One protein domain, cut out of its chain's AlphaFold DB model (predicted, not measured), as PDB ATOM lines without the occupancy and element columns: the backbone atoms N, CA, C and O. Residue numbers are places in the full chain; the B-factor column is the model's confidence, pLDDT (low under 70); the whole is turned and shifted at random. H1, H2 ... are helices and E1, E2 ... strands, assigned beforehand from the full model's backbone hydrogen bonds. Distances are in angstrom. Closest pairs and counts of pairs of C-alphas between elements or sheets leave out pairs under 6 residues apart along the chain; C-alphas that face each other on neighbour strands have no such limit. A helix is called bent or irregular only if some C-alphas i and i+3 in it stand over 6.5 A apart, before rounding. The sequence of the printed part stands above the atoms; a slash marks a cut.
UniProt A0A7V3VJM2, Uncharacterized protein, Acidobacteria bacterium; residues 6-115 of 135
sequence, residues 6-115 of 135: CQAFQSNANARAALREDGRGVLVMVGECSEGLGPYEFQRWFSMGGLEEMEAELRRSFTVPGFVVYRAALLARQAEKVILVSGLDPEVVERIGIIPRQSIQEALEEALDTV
ATOM      1  N   CYS A   6     -40.668  50.417  31.741       83.94
ATOM      2  CA  CYS A   6     -40.366  50.437  30.314       83.94
ATOM      3  C   CYS A   6     -38.894  50.206  30.001       83.94
ATOM      4  O   CYS A   6     -38.586  49.612  28.973       83.94
ATOM      5  N   GLN A   7     -37.991  50.662  30.868       83.88
ATOM      6  CA  GLN A   7     -36.563  50.388  30.726       83.88
ATOM      7  C   GLN A   7     -36.246  48.940  31.106       83.88
ATOM      8  O   GLN A   7     -35.595  48.242  30.329       83.88
ATOM      9  N   ALA A   8     -36.766  48.465  32.243       85.94
ATOM     10  CA  ALA A   8     -36.557  47.092  32.699       85.94
ATOM     11  C   ALA A   8     -37.066  46.071  31.661       85.94
ATOM     12  O   ALA A   8     -36.381  45.101  31.320       85.94
ATOM     13  N   PHE A   9     -38.235  46.347  31.079       84.12
ATOM     14  CA  PHE A   9     -38.921  45.457  30.153       84.12
ATOM     15  C   PHE A   9     -38.274  45.383  28.759       84.12
ATOM     16  O   PHE A   9     -38.547  44.450  28.009       84.12
ATOM     17  N   GLN A  10     -37.363  46.291  28.387       81.25
ATOM     18  CA  GLN A  10     -36.636  46.174  27.109       81.25
ATOM     19  C   GLN A  10     -35.844  44.864  27.006       81.25
ATOM     20  O   GLN A  10     -35.753  44.274  25.928       81.25
ATOM     21  N   SER A  11     -35.327  44.376  28.138       83.12
ATOM     22  CA  SER A  11     -34.572  43.120  28.224       83.12
ATOM     23  C   SER A  11     -35.397  41.877  27.867       83.12
ATOM     24  O   SER A  11     -34.846  40.861  27.437       83.12
ATOM     25  N   ASN A  12     -36.724  41.967  27.966       82.56
ATOM     26  CA  ASN A  12     -37.622  40.857  27.692       82.56
ATOM     27  C   ASN A  12     -37.476  40.306  26.263       82.56
ATOM     28  O   ASN A  12     -37.547  39.100  26.045       82.56
ATOM     29  N   ALA A  13     -37.245  41.169  25.269       81.38
ATOM     30  CA  ALA A  13     -37.101  40.711  23.888       81.38
ATOM     31  C   ALA A  13     -35.958  39.692  23.730       81.38
ATOM     32  O   ALA A  13     -36.097  38.735  22.967       81.38
ATOM     33  N   ASN A  14     -34.876  39.874  24.492       87.56
ATOM     34  CA  ASN A  14     -33.753  38.949  24.524       87.56
ATOM     35  C   ASN A  14     -34.088  37.707  25.354       87.56
ATOM     36  O   ASN A  14     -33.821  36.589  24.921       87.56
ATOM     37  N   ALA A  15     -34.708  37.892  26.523       86.06
ATOM     38  CA  ALA A  15     -35.060  36.788  27.410       86.06
ATOM     39  C   ALA A  15     -36.100  35.833  26.793       86.06
ATOM     40  O   ALA A  15     -36.043  34.628  27.028       86.06
ATOM     41  N   ARG A  16     -36.978  36.330  25.911       86.38
ATOM     42  CA  ARG A  16     -37.908  35.504  25.128       86.38
ATOM     43  C   ARG A  16     -37.191  34.431  24.304       86.38
ATOM     44  O   ARG A  16     -37.761  33.372  24.095       86.38
ATOM     45  N   ALA A  17     -35.957  34.662  23.853       87.19
ATOM     46  CA  ALA A  17     -35.202  33.646  23.112       87.19
ATOM     47  C   ALA A  17     -34.812  32.425  23.974       87.19
ATOM     48  O   ALA A  17     -34.416  31.400  23.428       87.19
ATOM     49  N   ALA A  18     -34.934  32.515  25.305       86.19
ATOM     50  CA  ALA A  18     -34.799  31.373  26.207       86.19
ATOM     51  C   ALA A  18     -36.114  30.611  26.432       86.19
ATOM     52  O   ALA A  18     -36.080  29.509  26.983       86.19
ATOM     53  N   LEU A  19     -37.264  31.179  26.046       86.19
ATOM     54  CA  LEU A  19     -38.551  30.502  26.171       86.19
ATOM     55  C   LEU A  19     -38.669  29.403  25.118       86.19
ATOM     56  O   LEU A  19     -38.245  29.553  23.973       86.19
ATOM     57  N   ARG A  20     -39.269  28.285  25.521       84.56
ATOM     58  CA  ARG A  20     -39.571  27.181  24.616       84.56
ATOM     59  C   ARG A  20     -40.738  27.570  23.711       84.56
ATOM     60  O   ARG A  20     -41.683  28.215  24.155       84.56
ATOM     61  N   GLU A  21     -40.701  27.128  22.457       84.31
ATOM     62  CA  GLU A  21     -41.767  27.410  21.482       84.31
ATOM     63  C   GLU A  21     -43.119  26.796  21.871       84.31
ATOM     64  O   GLU A  21     -44.164  27.317  21.493       84.31
ATOM     65  N   ASP A  22     -43.106  25.716  22.660       86.62
ATOM     66  CA  ASP A  22     -44.311  25.074  23.198       86.62
ATOM     67  C   ASP A  22     -44.994  25.894  24.309       86.62
ATOM     68  O   ASP A  22     -46.002  25.455  24.862       86.62
ATOM     69  N   GLY A  23     -44.449  27.069  24.645       82.56
ATOM     70  CA  GLY A  23     -44.959  27.967  25.678       82.56
ATOM     71  C   GLY A  23     -44.762  27.443  27.099       82.56
ATOM     72  O   GLY A  23     -45.159  28.112  28.051       82.56
ATOM     73  N   ARG A  24     -44.142  26.269  27.275       88.00
ATOM     74  CA  ARG A  24     -43.867  25.707  28.598       88.00
ATOM     75  C   ARG A  24     -42.640  26.381  29.184       88.00
ATOM     76  O   ARG A  24     -41.569  26.395  28.574       88.00
ATOM     77  N   GLY A  25     -42.772  26.893  30.397       92.25
ATOM     78  CA  GLY A  25     -41.691  27.607  31.062       92.25
ATOM     79  C   GLY A  25     -42.178  28.848  31.781       92.25
ATOM     80  O   GLY A  25     -43.241  29.390  31.485       92.25
ATOM     81  N   VAL A  26     -41.358  29.308  32.716       95.31
ATOM     82  CA  VAL A  26     -41.591  30.541  33.461       95.31
ATOM     83  C   VAL A  26     -40.495  31.532  33.100       95.31
ATOM     84  O   VAL A  26     -39.313  31.186  33.148       95.31
ATOM     85  N   LEU A  27     -40.877  32.762  32.760       94.56
ATOM     86  CA  LEU A  27     -39.932  33.871  32.688       94.56
ATOM     87  C   LEU A  27     -39.973  34.654  33.995       94.56
ATOM     88  O   LEU A  27     -41.017  35.186  34.353       94.56
ATOM     89  N   VAL A  28     -38.829  34.782  34.663       95.56
ATOM     90  CA  VAL A  28     -38.666  35.680  35.810       95.56
ATOM     91  C   VAL A  28     -37.849  36.888  35.371       95.56
ATOM     92  O   VAL A  28     -36.699  36.753  34.952       95.56
ATOM     93  N   MET A  29     -38.441  38.072  35.472       94.50
ATOM     94  CA  MET A  29     -37.771  39.350  35.257       94.50
ATOM     95  C   MET A  29     -37.540  40.030  36.602       94.50
ATOM     96  O   MET A  29     -38.406  40.008  37.472       94.50
ATOM     97  N   VAL A  30     -36.386  40.672  36.754       94.69
ATOM     98  CA  VAL A  30     -36.020  41.398  37.972       94.69
ATOM     99  C   VAL A  30     -35.623  42.816  37.586       94.69
ATOM    100  O   VAL A  30     -34.736  43.000  36.751       94.69
ATOM    101  N   GLY A  31     -36.278  43.809  38.181       93.06
ATOM    102  CA  GLY A  31     -35.952  45.222  37.997       93.06
ATOM    103  C   GLY A  31     -36.761  46.094  38.950       93.06
ATOM    104  O   GLY A  31     -37.978  45.954  39.016       93.06
ATOM    105  N   GLU A  32     -36.096  46.997  39.668       91.94
ATOM    106  CA  GLU A  32     -36.703  47.729  40.793       91.94
ATOM    107  C   GLU A  32     -37.888  48.605  40.365       91.94
ATOM    108  O   GLU A  32     -38.909  48.650  41.046       91.94
ATOM    109  N   CYS A  33     -37.777  49.265  39.210       92.81
ATOM    110  CA  CYS A  33     -38.778  50.185  38.667       92.81
ATOM    111  C   CYS A  33     -39.169  51.306  39.655       92.81
ATOM    112  O   CYS A  33     -40.342  51.656  39.773       92.81
ATOM    113  N   SER A  34     -38.187  51.874  40.364       90.44
ATOM    114  CA  SER A  34     -38.379  52.859  41.443       90.44
ATOM    115  C   SER A  34     -39.015  54.193  41.018       90.44
ATOM    116  O   SER A  34     -39.594  54.892  41.846       90.44
ATOM    117  N   GLU A  35     -38.955  54.547  39.735       91.25
ATOM    118  CA  GLU A  35     -39.644  55.693  39.118       91.25
ATOM    119  C   GLU A  35     -41.001  55.297  38.495       91.25
ATOM    120  O   GLU A  35     -41.631  56.071  37.771       91.25
ATOM    121  N   GLY A  36     -41.477  54.081  38.772       90.12
ATOM    122  CA  GLY A  36     -42.780  53.588  38.356       90.12
ATOM    123  C   GLY A  36     -42.803  53.052  36.925       90.12
ATOM    124  O   GLY A  36     -41.855  52.447  36.421       90.12
ATOM    125  N   LEU A  37     -43.931  53.243  36.242       86.50
ATOM    126  CA  LEU A  37     -44.140  52.674  34.907       86.50
ATOM    127  C   LEU A  37     -43.310  53.372  33.825       86.50
ATOM    128  O   LEU A  37     -42.985  52.757  32.813       86.50
ATOM    129  N   GLY A  38     -42.945  54.633  34.040       83.69
ATOM    130  CA  GLY A  38     -42.379  55.516  33.026       83.69
ATOM    131  C   GLY A  38     -43.260  56.748  32.798       83.69
ATOM    132  O   GLY A  38     -44.096  57.069  33.644       83.69
ATOM    133  N   PRO A  39     -43.073  57.459  31.671       78.50
ATOM    134  CA  PRO A  39     -43.849  58.648  31.323       78.50
ATOM    135  C   PRO A  39     -45.367  58.460  31.473       78.50
ATOM    136  O   PRO A  39     -45.887  57.365  31.270       78.50
ATOM    137  N   TYR A  40     -46.095  59.544  31.756       72.12
ATOM    138  CA  TYR A  40     -47.548  59.523  31.997       72.12
ATOM    139  C   TYR A  40     -48.351  58.763  30.924       72.12
ATOM    140  O   TYR A  40     -49.302  58.051  31.241       72.12
ATOM    141  N   GLU A  41     -47.922  58.839  29.661       76.12
ATOM    142  CA  GLU A  41     -48.548  58.133  28.537       76.12
ATOM    143  C   GLU A  41     -48.650  56.615  28.743       76.12
ATOM    144  O   GLU A  41     -49.582  56.003  28.230       76.12
ATOM    145  N   PHE A  42     -47.752  56.005  29.524       80.56
ATOM    146  CA  PHE A  42     -47.781  54.573  29.821       80.56
ATOM    147  C   PHE A  42     -48.967  54.176  30.699       80.56
ATOM    148  O   PHE A  42     -49.576  53.139  30.448       80.56
ATOM    149  N   GLN A  43     -49.350  55.001  31.678       83.56
ATOM    150  CA  GLN A  43     -50.402  54.660  32.648       83.56
ATOM    151  C   GLN A  43     -51.747  54.352  31.979       83.56
ATOM    152  O   GLN A  43     -52.468  53.445  32.402       83.56
ATOM    153  N   ARG A  44     -52.061  55.074  30.894       89.25
ATOM    154  CA  ARG A  44     -53.258  54.835  30.081       89.25
ATOM    155  C   ARG A  44     -53.309  53.394  29.578       89.25
ATOM    156  O   ARG A  44     -54.353  52.766  29.684       89.25
ATOM    157  N   TRP A  45     -52.197  52.880  29.055       90.25
ATOM    158  CA  TRP A  45     -52.131  51.549  28.452       90.25
ATOM    159  C   TRP A  45     -52.302  50.440  29.487       90.25
ATOM    160  O   TRP A  45     -53.050  49.503  29.242       90.25
ATOM    161  N   PHE A  46     -51.718  50.589  30.679       86.31
ATOM    162  CA  PHE A  46     -51.935  49.662  31.802       86.31
ATOM    163  C   PHE A  46     -53.374  49.657  32.331       86.31
ATOM    164  O   PHE A  46     -53.756  48.746  33.058       86.31
ATOM    165  N   SER A  47     -54.166  50.677  32.003       87.06
ATOM    166  CA  SER A  47     -55.559  50.802  32.444       87.06
ATOM    167  C   SER A  47     -56.569  50.302  31.407       87.06
ATOM    168  O   SER A  47     -57.766  50.336  31.677       87.06
ATOM    169  N   MET A  48     -56.115  49.866  30.226       87.62
ATOM    170  CA  MET A  48     -56.992  49.320  29.184       87.62
ATOM    171  C   MET A  48     -57.410  47.882  29.521       87.62
ATOM    172  O   MET A  48     -56.693  47.166  30.220       87.62
ATOM    173  N   GLY A  49     -58.548  47.438  28.990       79.81
ATOM    174  CA  GLY A  49     -59.180  46.138  29.236       79.81
ATOM    175  C   GLY A  49     -58.495  44.935  28.583       79.81
ATOM    176  O   GLY A  49     -59.169  43.985  28.191       79.81
ATOM    177  N   GLY A  50     -57.166  44.957  28.464       83.44
ATOM    178  CA  GLY A  50     -56.368  43.848  27.948       83.44
ATOM    179  C   GLY A  50     -55.907  44.004  26.497       83.44
ATOM    180  O   GLY A  50     -55.990  45.071  25.886       83.44
ATOM    181  N   LEU A  51     -55.356  42.915  25.960       89.19
ATOM    182  CA  LEU A  51     -54.626  42.884  24.688       89.19
ATOM    183  C   LEU A  51     -55.458  43.323  23.491       89.19
ATOM    184  O   LEU A  51     -54.956  44.060  22.646       89.19
ATOM    185  N   GLU A  52     -56.703  42.866  23.410       91.12
ATOM    186  CA  GLU A  52     -57.586  43.150  22.285       91.12
ATOM    187  C   GLU A  52     -57.904  44.651  22.202       91.12
ATOM    188  O   GLU A  52     -57.880  45.235  21.116       91.12
ATOM    189  N   GLU A  53     -58.128  45.299  23.348       93.12
ATOM    190  CA  GLU A  53     -58.373  46.742  23.415       93.12
ATOM    191  C   GLU A  53     -57.097  47.544  23.116       93.12
ATOM    192  O   GLU A  53     -57.134  48.490  22.323       93.12
ATOM    193  N   MET A  54     -55.954  47.131  23.679       93.50
ATOM    194  CA  MET A  54     -54.657  47.747  23.377       93.50
ATOM    195  C   MET A  54     -54.315  47.641  21.884       93.50
ATOM    196  O   MET A  54     -53.850  48.610  21.284       93.50
ATOM    197  N   GLU A  55     -54.558  46.486  21.259       94.94
ATOM    198  CA  GLU A  55     -54.309  46.288  19.830       94.94
ATOM    199  C   GLU A  55     -55.209  47.183  18.978       94.94
ATOM    200  O   GLU A  55     -54.726  47.841  18.051       94.94
ATOM    201  N   ALA A  56     -56.508  47.232  19.287       95.50
ATOM    202  CA  ALA A  56     -57.456  48.073  18.567       95.50
ATOM    203  C   ALA A  56     -57.058  49.556  18.641       95.50
ATOM    204  O   ALA A  56     -57.063  50.245  17.616       95.50
ATOM    205  N   GLU A  57     -56.650  50.037  19.816       95.44
ATOM    206  CA  GLU A  57     -56.196  51.417  19.991       95.44
ATOM    207  C   GLU A  57     -54.880  51.689  19.252       95.44
ATOM    208  O   GLU A  57     -54.772  52.696  18.550       95.44
ATOM    209  N   LEU A  58     -53.907  50.772  19.306       95.75
ATOM    210  CA  LEU A  58     -52.652  50.902  18.555       95.75
ATOM    211  C   LEU A  58     -52.866  50.927  17.041       95.75
ATOM    212  O   LEU A  58     -52.161  51.650  16.336       95.75
ATOM    213  N   ARG A  59     -53.840  50.165  16.530       96.19
ATOM    214  CA  ARG A  59     -54.216  50.186  15.108       96.19
ATOM    215  C   ARG A  59     -54.851  51.514  14.697       96.19
ATOM    216  O   ARG A  59     -54.689  51.918  13.548       96.19
ATOM    217  N   ARG A  60     -55.563  52.188  15.608       95.94
ATOM    218  CA  ARG A  60     -56.159  53.513  15.363       95.94
ATOM    219  C   ARG A  60     -55.137  54.640  15.464       95.94
ATOM    220  O   ARG A  60     -55.154  55.542  14.633       95.94
ATOM    221  N   SER A  61     -54.288  54.604  16.487       94.19
ATOM    222  CA  SER A  61     -53.297  55.638  16.777       94.19
ATOM    223  C   SER A  61     -52.075  55.014  17.439       94.19
ATOM    224  O   SER A  61     -51.992  54.890  18.662       94.19
ATOM    225  N   PHE A  62     -51.103  54.630  16.617       93.75
ATOM    226  CA  PHE A  62     -49.870  54.033  17.109       93.75
ATOM    227  C   PHE A  62     -49.107  54.998  18.027       93.75
ATOM    228  O   PHE A  62     -48.871  56.154  17.679       93.75
ATOM    229  N   THR A  63     -48.656  54.489  19.175       91.94
ATOM    230  CA  THR A  63     -47.711  55.183  20.057       91.94
ATOM    231  C   THR A  63     -46.625  54.209  20.498       91.94
ATOM    232  O   THR A  63     -46.892  53.022  20.709       91.94
ATOM    233  N   VAL A  64     -45.393  54.699  20.661       87.56
ATOM    234  CA  VAL A  64     -44.287  53.872  21.165       87.56
ATOM    235  C   VAL A  64     -44.588  53.346  22.576       87.56
ATOM    236  O   VAL A  64     -44.417  52.141  22.780       87.56
ATOM    237  N   PRO A  65     -45.097  54.162  23.525       86.88
ATOM    238  CA  PRO A  65     -45.485  53.660  24.837       86.88
ATOM    239  C   PRO A  65     -46.496  52.521  24.789       86.88
ATOM    240  O   PRO A  65     -46.289  51.483  25.417       86.88
ATOM    241  N   GLY A  66     -47.544  52.667  23.977       90.38
ATOM    242  CA  GLY A  66     -48.553  51.626  23.837       90.38
ATOM    243  C   GLY A  66     -48.006  50.343  23.258       90.38
ATOM    244  O   GLY A  66     -48.312  49.264  23.755       90.38
ATOM    245  N   PHE A  67     -47.133  50.445  22.256       89.88
ATOM    246  CA  PHE A  67     -46.508  49.270  21.667       89.88
ATOM    247  C   PHE A  67     -45.643  48.507  22.677       89.88
ATOM    248  O   PHE A  67     -45.654  47.278  22.675       89.88
ATOM    249  N   VAL A  68     -44.933  49.208  23.566       86.94
ATOM    250  CA  VAL A  68     -44.133  48.580  24.630       86.94
ATOM    251  C   VAL A  68     -45.024  47.827  25.625       86.94
ATOM    252  O   VAL A  68     -44.746  46.662  25.907       86.94
ATOM    253  N   VAL A  69     -46.113  48.439  26.107       88.94
ATOM    254  CA  VAL A  69     -47.047  47.783  27.048       88.94
ATOM    255  C   VAL A  69     -47.771  46.611  26.385       88.94
ATOM    256  O   VAL A  69     -47.841  45.526  26.955       88.94
ATOM    257  N   TYR A  70     -48.215  46.777  25.140       91.38
ATOM    258  CA  TYR A  70     -48.815  45.701  24.350       91.38
ATOM    259  C   TYR A  70     -47.853  44.522  24.162       91.38
ATOM    260  O   TYR A  70     -48.229  43.367  24.350       91.38
ATOM    261  N   ARG A  71     -46.579  44.792  23.851       89.06
ATOM    262  CA  ARG A  71     -45.535  43.761  23.771       89.06
ATOM    263  C   ARG A  71     -45.317  43.056  25.105       89.06
ATOM    264  O   ARG A  71     -44.955  41.879  25.087       89.06
ATOM    265  N   ALA A  72     -45.527  43.750  26.221       87.62
ATOM    266  CA  ALA A  72     -45.463  43.146  27.539       87.62
ATOM    267  C   ALA A  72     -46.621  42.197  27.810       87.62
ATOM    268  O   ALA A  72     -46.393  41.038  28.155       87.62
ATOM    269  N   ALA A  73     -47.839  42.644  27.525       89.56
ATOM    270  CA  ALA A  73     -49.022  41.806  27.632       89.56
ATOM    271  C   ALA A  73     -48.966  40.594  26.680       89.56
ATOM    272  O   ALA A  73     -49.370  39.492  27.041       89.56
ATOM    273  N   LEU A  74     -48.404  40.751  25.475       89.81
ATOM    274  CA  LEU A  74     -48.213  39.633  24.545       89.81
ATOM    275  C   LEU A  74     -47.268  38.574  25.105       89.81
ATOM    276  O   LEU A  74     -47.529  37.384  24.945       89.81
ATOM    277  N   LEU A  75     -46.177  38.993  25.744       88.31
ATOM    278  CA  LEU A  75     -45.232  38.061  26.344       88.31
ATOM    279  C   LEU A  75     -45.894  37.217  27.437       88.31
ATOM    280  O   LEU A  75     -45.618  36.022  27.507       88.31
ATOM    281  N   ALA A  76     -46.786  37.797  28.242       87.25
ATOM    282  CA  ALA A  76     -47.526  37.054  29.262       87.25
ATOM    283  C   ALA A  76     -48.288  35.838  28.694       87.25
ATOM    284  O   ALA A  76     -48.570  34.896  29.423       87.25
ATOM    285  N   ARG A  77     -48.571  35.820  27.381       87.62
ATOM    286  CA  ARG A  77     -49.211  34.696  26.673       87.62
ATOM    287  C   ARG A  77     -48.234  33.725  26.000       87.62
ATOM    288  O   ARG A  77     -48.681  32.763  25.383       87.62
ATOM    289  N   GLN A  78     -46.931  33.994  26.047       88.56
ATOM    290  CA  GLN A  78     -45.877  33.198  25.397       88.56
ATOM    291  C   GLN A  78     -45.145  32.259  26.360       88.56
ATOM    292  O   GLN A  78     -44.322  31.460  25.922       88.56
ATOM    293  N   ALA A  79     -45.428  32.367  27.652       91.62
ATOM    294  CA  ALA A  79     -44.912  31.502  28.697       91.62
ATOM    295  C   ALA A  79     -46.082  31.013  29.552       91.62
ATOM    296  O   ALA A  79     -47.145  31.632  29.572       91.62
ATOM    297  N   GLU A  80     -45.866  29.932  30.293       94.00
ATOM    298  CA  GLU A  80     -46.830  29.432  31.270       94.00
ATOM    299  C   GLU A  80     -47.055  30.467  32.376       94.00
ATOM    300  O   GLU A  80     -48.184  30.681  32.816       94.00
ATOM    301  N   LYS A  81     -45.975  31.156  32.771       95.06
ATOM    302  CA  LYS A  81     -46.004  32.322  33.654       95.06
ATOM    303  C   LYS A  81     -44.933  33.335  33.265       95.06
ATOM    304  O   LYS A  81     -43.810  32.970  32.913       95.06
ATOM    305  N   VAL A  82     -45.257  34.614  33.412       94.81
ATOM    306  CA  VAL A  82     -44.280  35.706  33.419       94.81
ATOM    307  C   VAL A  82     -44.366  36.376  34.777       94.81
ATOM    308  O   VAL A  82     -45.425  36.864  35.155       94.81
ATOM    309  N   ILE A  83     -43.253  36.392  35.496       96.50
ATOM    310  CA  ILE A  83     -43.136  36.937  36.842       96.50
ATOM    311  C   ILE A  83     -42.245  38.179  36.785       96.50
ATOM    312  O   ILE A  83     -41.191  38.163  36.145       96.50
ATOM    313  N   LEU A  84     -42.653  39.247  37.465       95.94
ATOM    314  CA  LEU A  84     -41.852  40.447  37.671       95.94
ATOM    315  C   LEU A  84     -41.571  40.636  39.162       95.94
ATOM    316  O   LEU A  84     -42.491  40.800  39.961       95.94
ATOM    317  N   VAL A  85     -40.289  40.678  39.509       96.94
ATOM    318  CA  VAL A  85     -39.808  41.135  40.814       96.94
ATOM    319  C   VAL A  85     -39.463  42.617  40.702       96.94
ATOM    320  O   VAL A  85     -38.518  42.970  39.992       96.94
ATOM    321  N   SER A  86     -40.248  43.475  41.359       95.88
ATOM    322  CA  SER A  86     -40.101  44.939  41.314       95.88
ATOM    323  C   SER A  86     -40.754  45.618  42.521       95.88
ATOM    324  O   SER A  86     -41.551  44.992  43.217       95.88
ATOM    325  N   GLY A  87     -40.488  46.913  42.708       94.12
ATOM    326  CA  GLY A  87     -41.182  47.776  43.668       94.12
ATOM    327  C   GLY A  87     -42.493  48.389  43.149       94.12
ATOM    328  O   GLY A  87     -43.010  49.318  43.768       94.12
ATOM    329  N   LEU A  88     -43.019  47.931  42.006       93.31
ATOM    330  CA  LEU A  88     -44.288  48.421  41.459       93.31
ATOM    331  C   LEU A  88     -45.488  47.924  42.267       93.31
ATOM    332  O   LEU A  88     -45.450  46.857  42.875       93.31
ATOM    333  N   ASP A  89     -46.584  48.680  42.192       93.12
ATOM    334  CA  ASP A  89     -47.886  48.243  42.690       93.12
ATOM    335  C   ASP A  89     -48.313  46.931  41.990       93.12
ATOM    336  O   ASP A  89     -48.440  46.922  40.755       93.12
ATOM    337  N   PRO A  90     -48.536  45.834  42.744       94.31
ATOM    338  CA  PRO A  90     -48.975  44.552  42.203       94.31
ATOM    339  C   PRO A  90     -50.189  44.656  41.278       94.31
ATOM    340  O   PRO A  90     -50.180  44.060  40.200       94.31
ATOM    341  N   GLU A  91     -51.185  45.478  41.627       92.38
ATOM    342  CA  GLU A  91     -52.418  45.600  40.837       92.38
ATOM    343  C   GLU A  91     -52.146  46.130  39.425       92.38
ATOM    344  O   GLU A  91     -52.841  45.786  38.468       92.38
ATOM    345  N   VAL A  92     -51.132  46.982  39.271       89.31
ATOM    346  CA  VAL A  92     -50.763  47.548  37.971       89.31
ATOM    347  C   VAL A  92     -50.076  46.501  37.099       89.31
ATOM    348  O   VAL A  92     -50.332  46.439  35.896       89.31
ATOM    349  N   VAL A  93     -49.222  45.670  37.695       90.81
ATOM    350  CA  VAL A  93     -48.500  44.598  36.993       90.81
ATOM    351  C   VAL A  93     -49.472  43.501  36.539       90.81
ATOM    352  O   VAL A  93     -49.409  43.055  35.390       90.81
ATOM    353  N   GLU A  94     -50.431  43.140  37.391       92.31
ATOM    354  CA  GLU A  94     -51.440  42.111  37.109       92.31
ATOM    355  C   GLU A  94     -52.351  42.468  35.927       92.31
ATOM    356  O   GLU A  94     -52.732  41.587  35.153       92.31
ATOM    357  N   ARG A  95     -52.649  43.758  35.709       89.19
ATOM    358  CA  ARG A  95     -53.500  44.219  34.588       89.19
ATOM    359  C   ARG A  95     -52.969  43.838  33.210       89.19
ATOM    360  O   ARG A  95     -53.751  43.716  32.270       89.19
ATOM    361  N   ILE A  96     -51.657  43.646  33.077       87.50
ATOM    362  CA  ILE A  96     -51.029  43.220  31.818       87.50
ATOM    363  C   ILE A  96     -50.704  41.720  31.795       87.50
ATOM    364  O   ILE A  96     -49.971  41.264  30.920       87.50
ATOM    365  N   GLY A  97     -51.250  40.946  32.739       90.00
ATOM    366  CA  GLY A  97     -51.089  39.492  32.815       90.00
ATOM    367  C   GLY A  97     -49.733  39.033  33.353       90.00
ATOM    368  O   GLY A  97     -49.395  37.859  33.219       90.00
ATOM    369  N   ILE A  98     -48.946  39.939  33.937       92.94
ATOM    370  CA  ILE A  98     -47.672  39.612  34.581       92.94
ATOM    371  C   ILE A  98     -47.920  39.394  36.075       92.94
ATOM    372  O   ILE A  98     -48.708  40.105  36.690       92.94
ATOM    373  N   ILE A  99     -47.239  38.413  36.660       96.25
ATOM    374  CA  ILE A  99     -47.368  38.046  38.070       96.25
ATOM    375  C   ILE A  99     -46.348  38.853  38.892       96.25
ATOM    376  O   ILE A  99     -45.144  38.682  38.693       96.25
ATOM    377  N   PRO A 100     -46.775  39.732  39.810       96.94
ATOM    378  CA  PRO A 100     -45.861  40.467  40.676       96.94
ATOM    379  C   PRO A 100     -45.344  39.586  41.822       96.94
ATOM    380  O   PRO A 100     -46.098  38.827  42.430       96.94
ATOM    381  N   ARG A 101     -44.057  39.718  42.161       97.75
ATOM    382  CA  ARG A 101     -43.437  39.125  43.361       97.75
ATOM    383  C   ARG A 101     -42.536  40.130  44.062       97.75
ATOM    384  O   ARG A 101     -41.966  41.006  43.415       97.75
ATOM    385  N   GLN A 102     -42.397  40.001  45.381       95.00
ATOM    386  CA  GLN A 102     -41.609  40.950  46.179       95.00
ATOM    387  C   GLN A 102     -40.144  40.538  46.312       95.00
ATOM    388  O   GLN A 102     -39.290  41.358  46.644       95.00
ATOM    389  N   SER A 103     -39.827  39.272  46.036       97.06
ATOM    390  CA  SER A 103     -38.461  38.772  46.113       97.06
ATOM    391  C   SER A 103     -38.139  37.778  45.003       97.06
ATOM    392  O   SER A 103     -39.005  37.093  44.457       97.06
ATOM    393  N   ILE A 104     -36.844  37.673  44.694       96.88
ATOM    394  CA  ILE A 104     -36.319  36.652  43.779       96.88
ATOM    395  C   ILE A 104     -36.623  35.250  44.319       96.88
ATOM    396  O   ILE A 104     -36.919  34.355  43.536       96.88
ATOM    397  N   GLN A 105     -36.585  35.070  45.643       97.75
ATOM    398  CA  GLN A 105     -36.890  33.798  46.292       97.75
ATOM    399  C   GLN A 105     -38.321  33.346  45.974       97.75
ATOM    400  O   GLN A 105     -38.495  32.256  45.442       97.75
ATOM    401  N   GLU A 106     -39.321  34.202  46.204       97.88
ATOM    402  CA  GLU A 106     -40.724  33.888  45.891       97.88
ATOM    403  C   GLU A 106     -40.932  33.590  44.401       97.88
ATOM    404  O   GLU A 106     -41.650  32.660  44.038       97.88
ATOM    405  N   ALA A 107     -40.292  34.369  43.523       97.88
ATOM    406  CA  ALA A 107     -40.389  34.156  42.083       97.88
ATOM    407  C   ALA A 107     -39.768  32.820  41.648       97.88
ATOM    408  O   ALA A 107     -40.303  32.152  40.762       97.88
ATOM    409  N   LEU A 108     -38.649  32.421  42.262       96.75
ATOM    410  CA  LEU A 108     -38.002  31.138  41.994       96.75
ATOM    411  C   LEU A 108     -38.809  29.963  42.546       96.75
ATOM    412  O   LEU A 108     -38.937  28.961  41.847       96.75
ATOM    413  N   GLU A 109     -39.362  30.083  43.751       97.06
ATOM    414  CA  GLU A 109     -40.251  29.071  44.336       97.06
ATOM    415  C   GLU A 109     -41.453  28.821  43.422       97.06
ATOM    416  O   GLU A 109     -41.673  27.691  42.986       97.06
ATOM    417  N   GLU A 110     -42.150  29.880  43.000       97.19
ATOM    418  CA  GLU A 110     -43.279  29.742  42.080       97.19
ATOM    419  C   GLU A 110     -42.872  29.163  40.714       97.19
ATOM    420  O   GLU A 110     -43.607  28.353  40.135       97.19
ATOM    421  N   ALA A 111     -41.718  29.564  40.177       96.31
ATOM    422  CA  ALA A 111     -41.218  29.034  38.912       96.31
ATOM    423  C   ALA A 111     -40.924  27.525  38.998       96.31
ATOM    424  O   ALA A 111     -41.254  26.783  38.070       96.31
ATOM    425  N   LEU A 112     -40.335  27.070  40.108       95.56
ATOM    426  CA  LEU A 112     -40.000  25.665  40.348       95.56
ATOM    427  C   LEU A 112     -41.234  24.808  40.649       95.56
ATOM    428  O   LEU A 112     -41.273  23.656  40.219       95.56
ATOM    429  N   ASP A 113     -42.250  25.370  41.304       96.38
ATOM    430  CA  ASP A 113     -43.546  24.709  41.486       96.38
ATOM    431  C   ASP A 113     -44.291  24.551  40.155       96.38
ATOM    432  O   ASP A 113     -44.931  23.530  39.901       96.38
ATOM    433  N   THR A 114     -44.182  25.555  39.280       95.31
ATOM    434  CA  THR A 114     -44.809  25.546  37.949       95.31
ATOM    435  C   THR A 114     -44.095  24.576  37.004       95.31
ATOM    436  O   THR A 114     -44.737  23.841  36.258       95.31
ATOM    437  N   VAL A 115     -42.760  24.515  37.062       93.88
ATOM    438  CA  VAL A 115     -41.947  23.605  36.241       93.88
ATOM    439  C   VAL A 115     -41.035  22.747  37.132       93.88
ATOM    440  O   VAL A 115     -39.824  22.997  37.208       93.88
TER     441      VAL A 115
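This is residues 6 to 115 of the 135 residues of an uncharacterized protein of Acidobacteria bacterium (UniProt A0A7V3VJM2). A small three-stranded parallel sheet stands between two helices, H6 along one face and H1 over the edge strand E1 on the other, and H4 runs from one end of the sheet out to a helical head where H2 and H3 pack on it. H6 and H3 lie at the two ends of the longest axis, and the short H5 grazes the sheet beside E3. The printed part has 110 residues with six named helices and three named strands, in the order H1 E1 H2 H3 H4 E2 H5 E3 H6; the sheet's order is E1 E2 E3. The class is mostly helix, and the whole is compact, with a radius of gyration of the C-alphas of 13.6 A and spans of 40 by 32 by 23 A.

H1, residues 6 to 18, begins at C-alpha 6 (-40.366, 50.437, 30.314) and is 20.3 A long; it is neither bent nor irregular, but only just: C-alphas 10 and 13 are 6.4 A apart. E1, residues 26 to 30, measures 13.0 A. H2 is residues 40 to 46, and H3, residues 51 to 60, is 14.2 A long. H4, residues 64 to 76, spans 18.9 A and ends at C-alpha 76 (-47.526, 37.054, 29.262). E2 is residues 81 to 85, 12.9 A, H5 residues 90 to 94 and E3 residues 99 to 101. H6, residues 104 to 114, is 15.1 A long and ends at C-alpha 114 (-44.809, 25.546, 37.949).

H4 is the hub. It touches H3 in a helical hairpin, opposite ways at a shallow tilt of 26 degrees, closest at the C-alphas of Met 54 and Tyr 70, 6.3 A. With residues 65 to 70 alone it touches H2, closest at the C-alphas of Phe 42 and Pro 65, 5.6 A. It touches H1 at a steep tilt of 41 degrees, closest at the C-alphas of Cys 6 and Val 68, 7.1 A. H4 only grazes the sheet, with residues 72 to 76. E1 and E2 are parallel, with N 29 and O 83 at 2.8 A; E2 and E3 are parallel, with N 99 and O 82 at 2.8 A. E2, H5 and E3 form a strand-helix-strand unit, two parallel neighbour strands with a helix between, its crossover right-handed; E1, H2 H3 H4 and E2 form another. H6 lies over E2 at a height over the sheet of 8.8 A, along the strands. H1, on the opposite face, is over E1. Every O i to N i+4 pair is within hydrogen-bond range in H3, H4, H5 and H6; H1 has 2 of 9 and H2 1 of 3, beside 7 of 10 and 3 of 4 O i to N i+3 pairs.

The two C-alphas farthest apart, those of Arg 60 and Gln 105, are 41.4 A apart. The printed part has no cut and no long link. Its mean pLDDT is 90.4, and no printed residue is under 70.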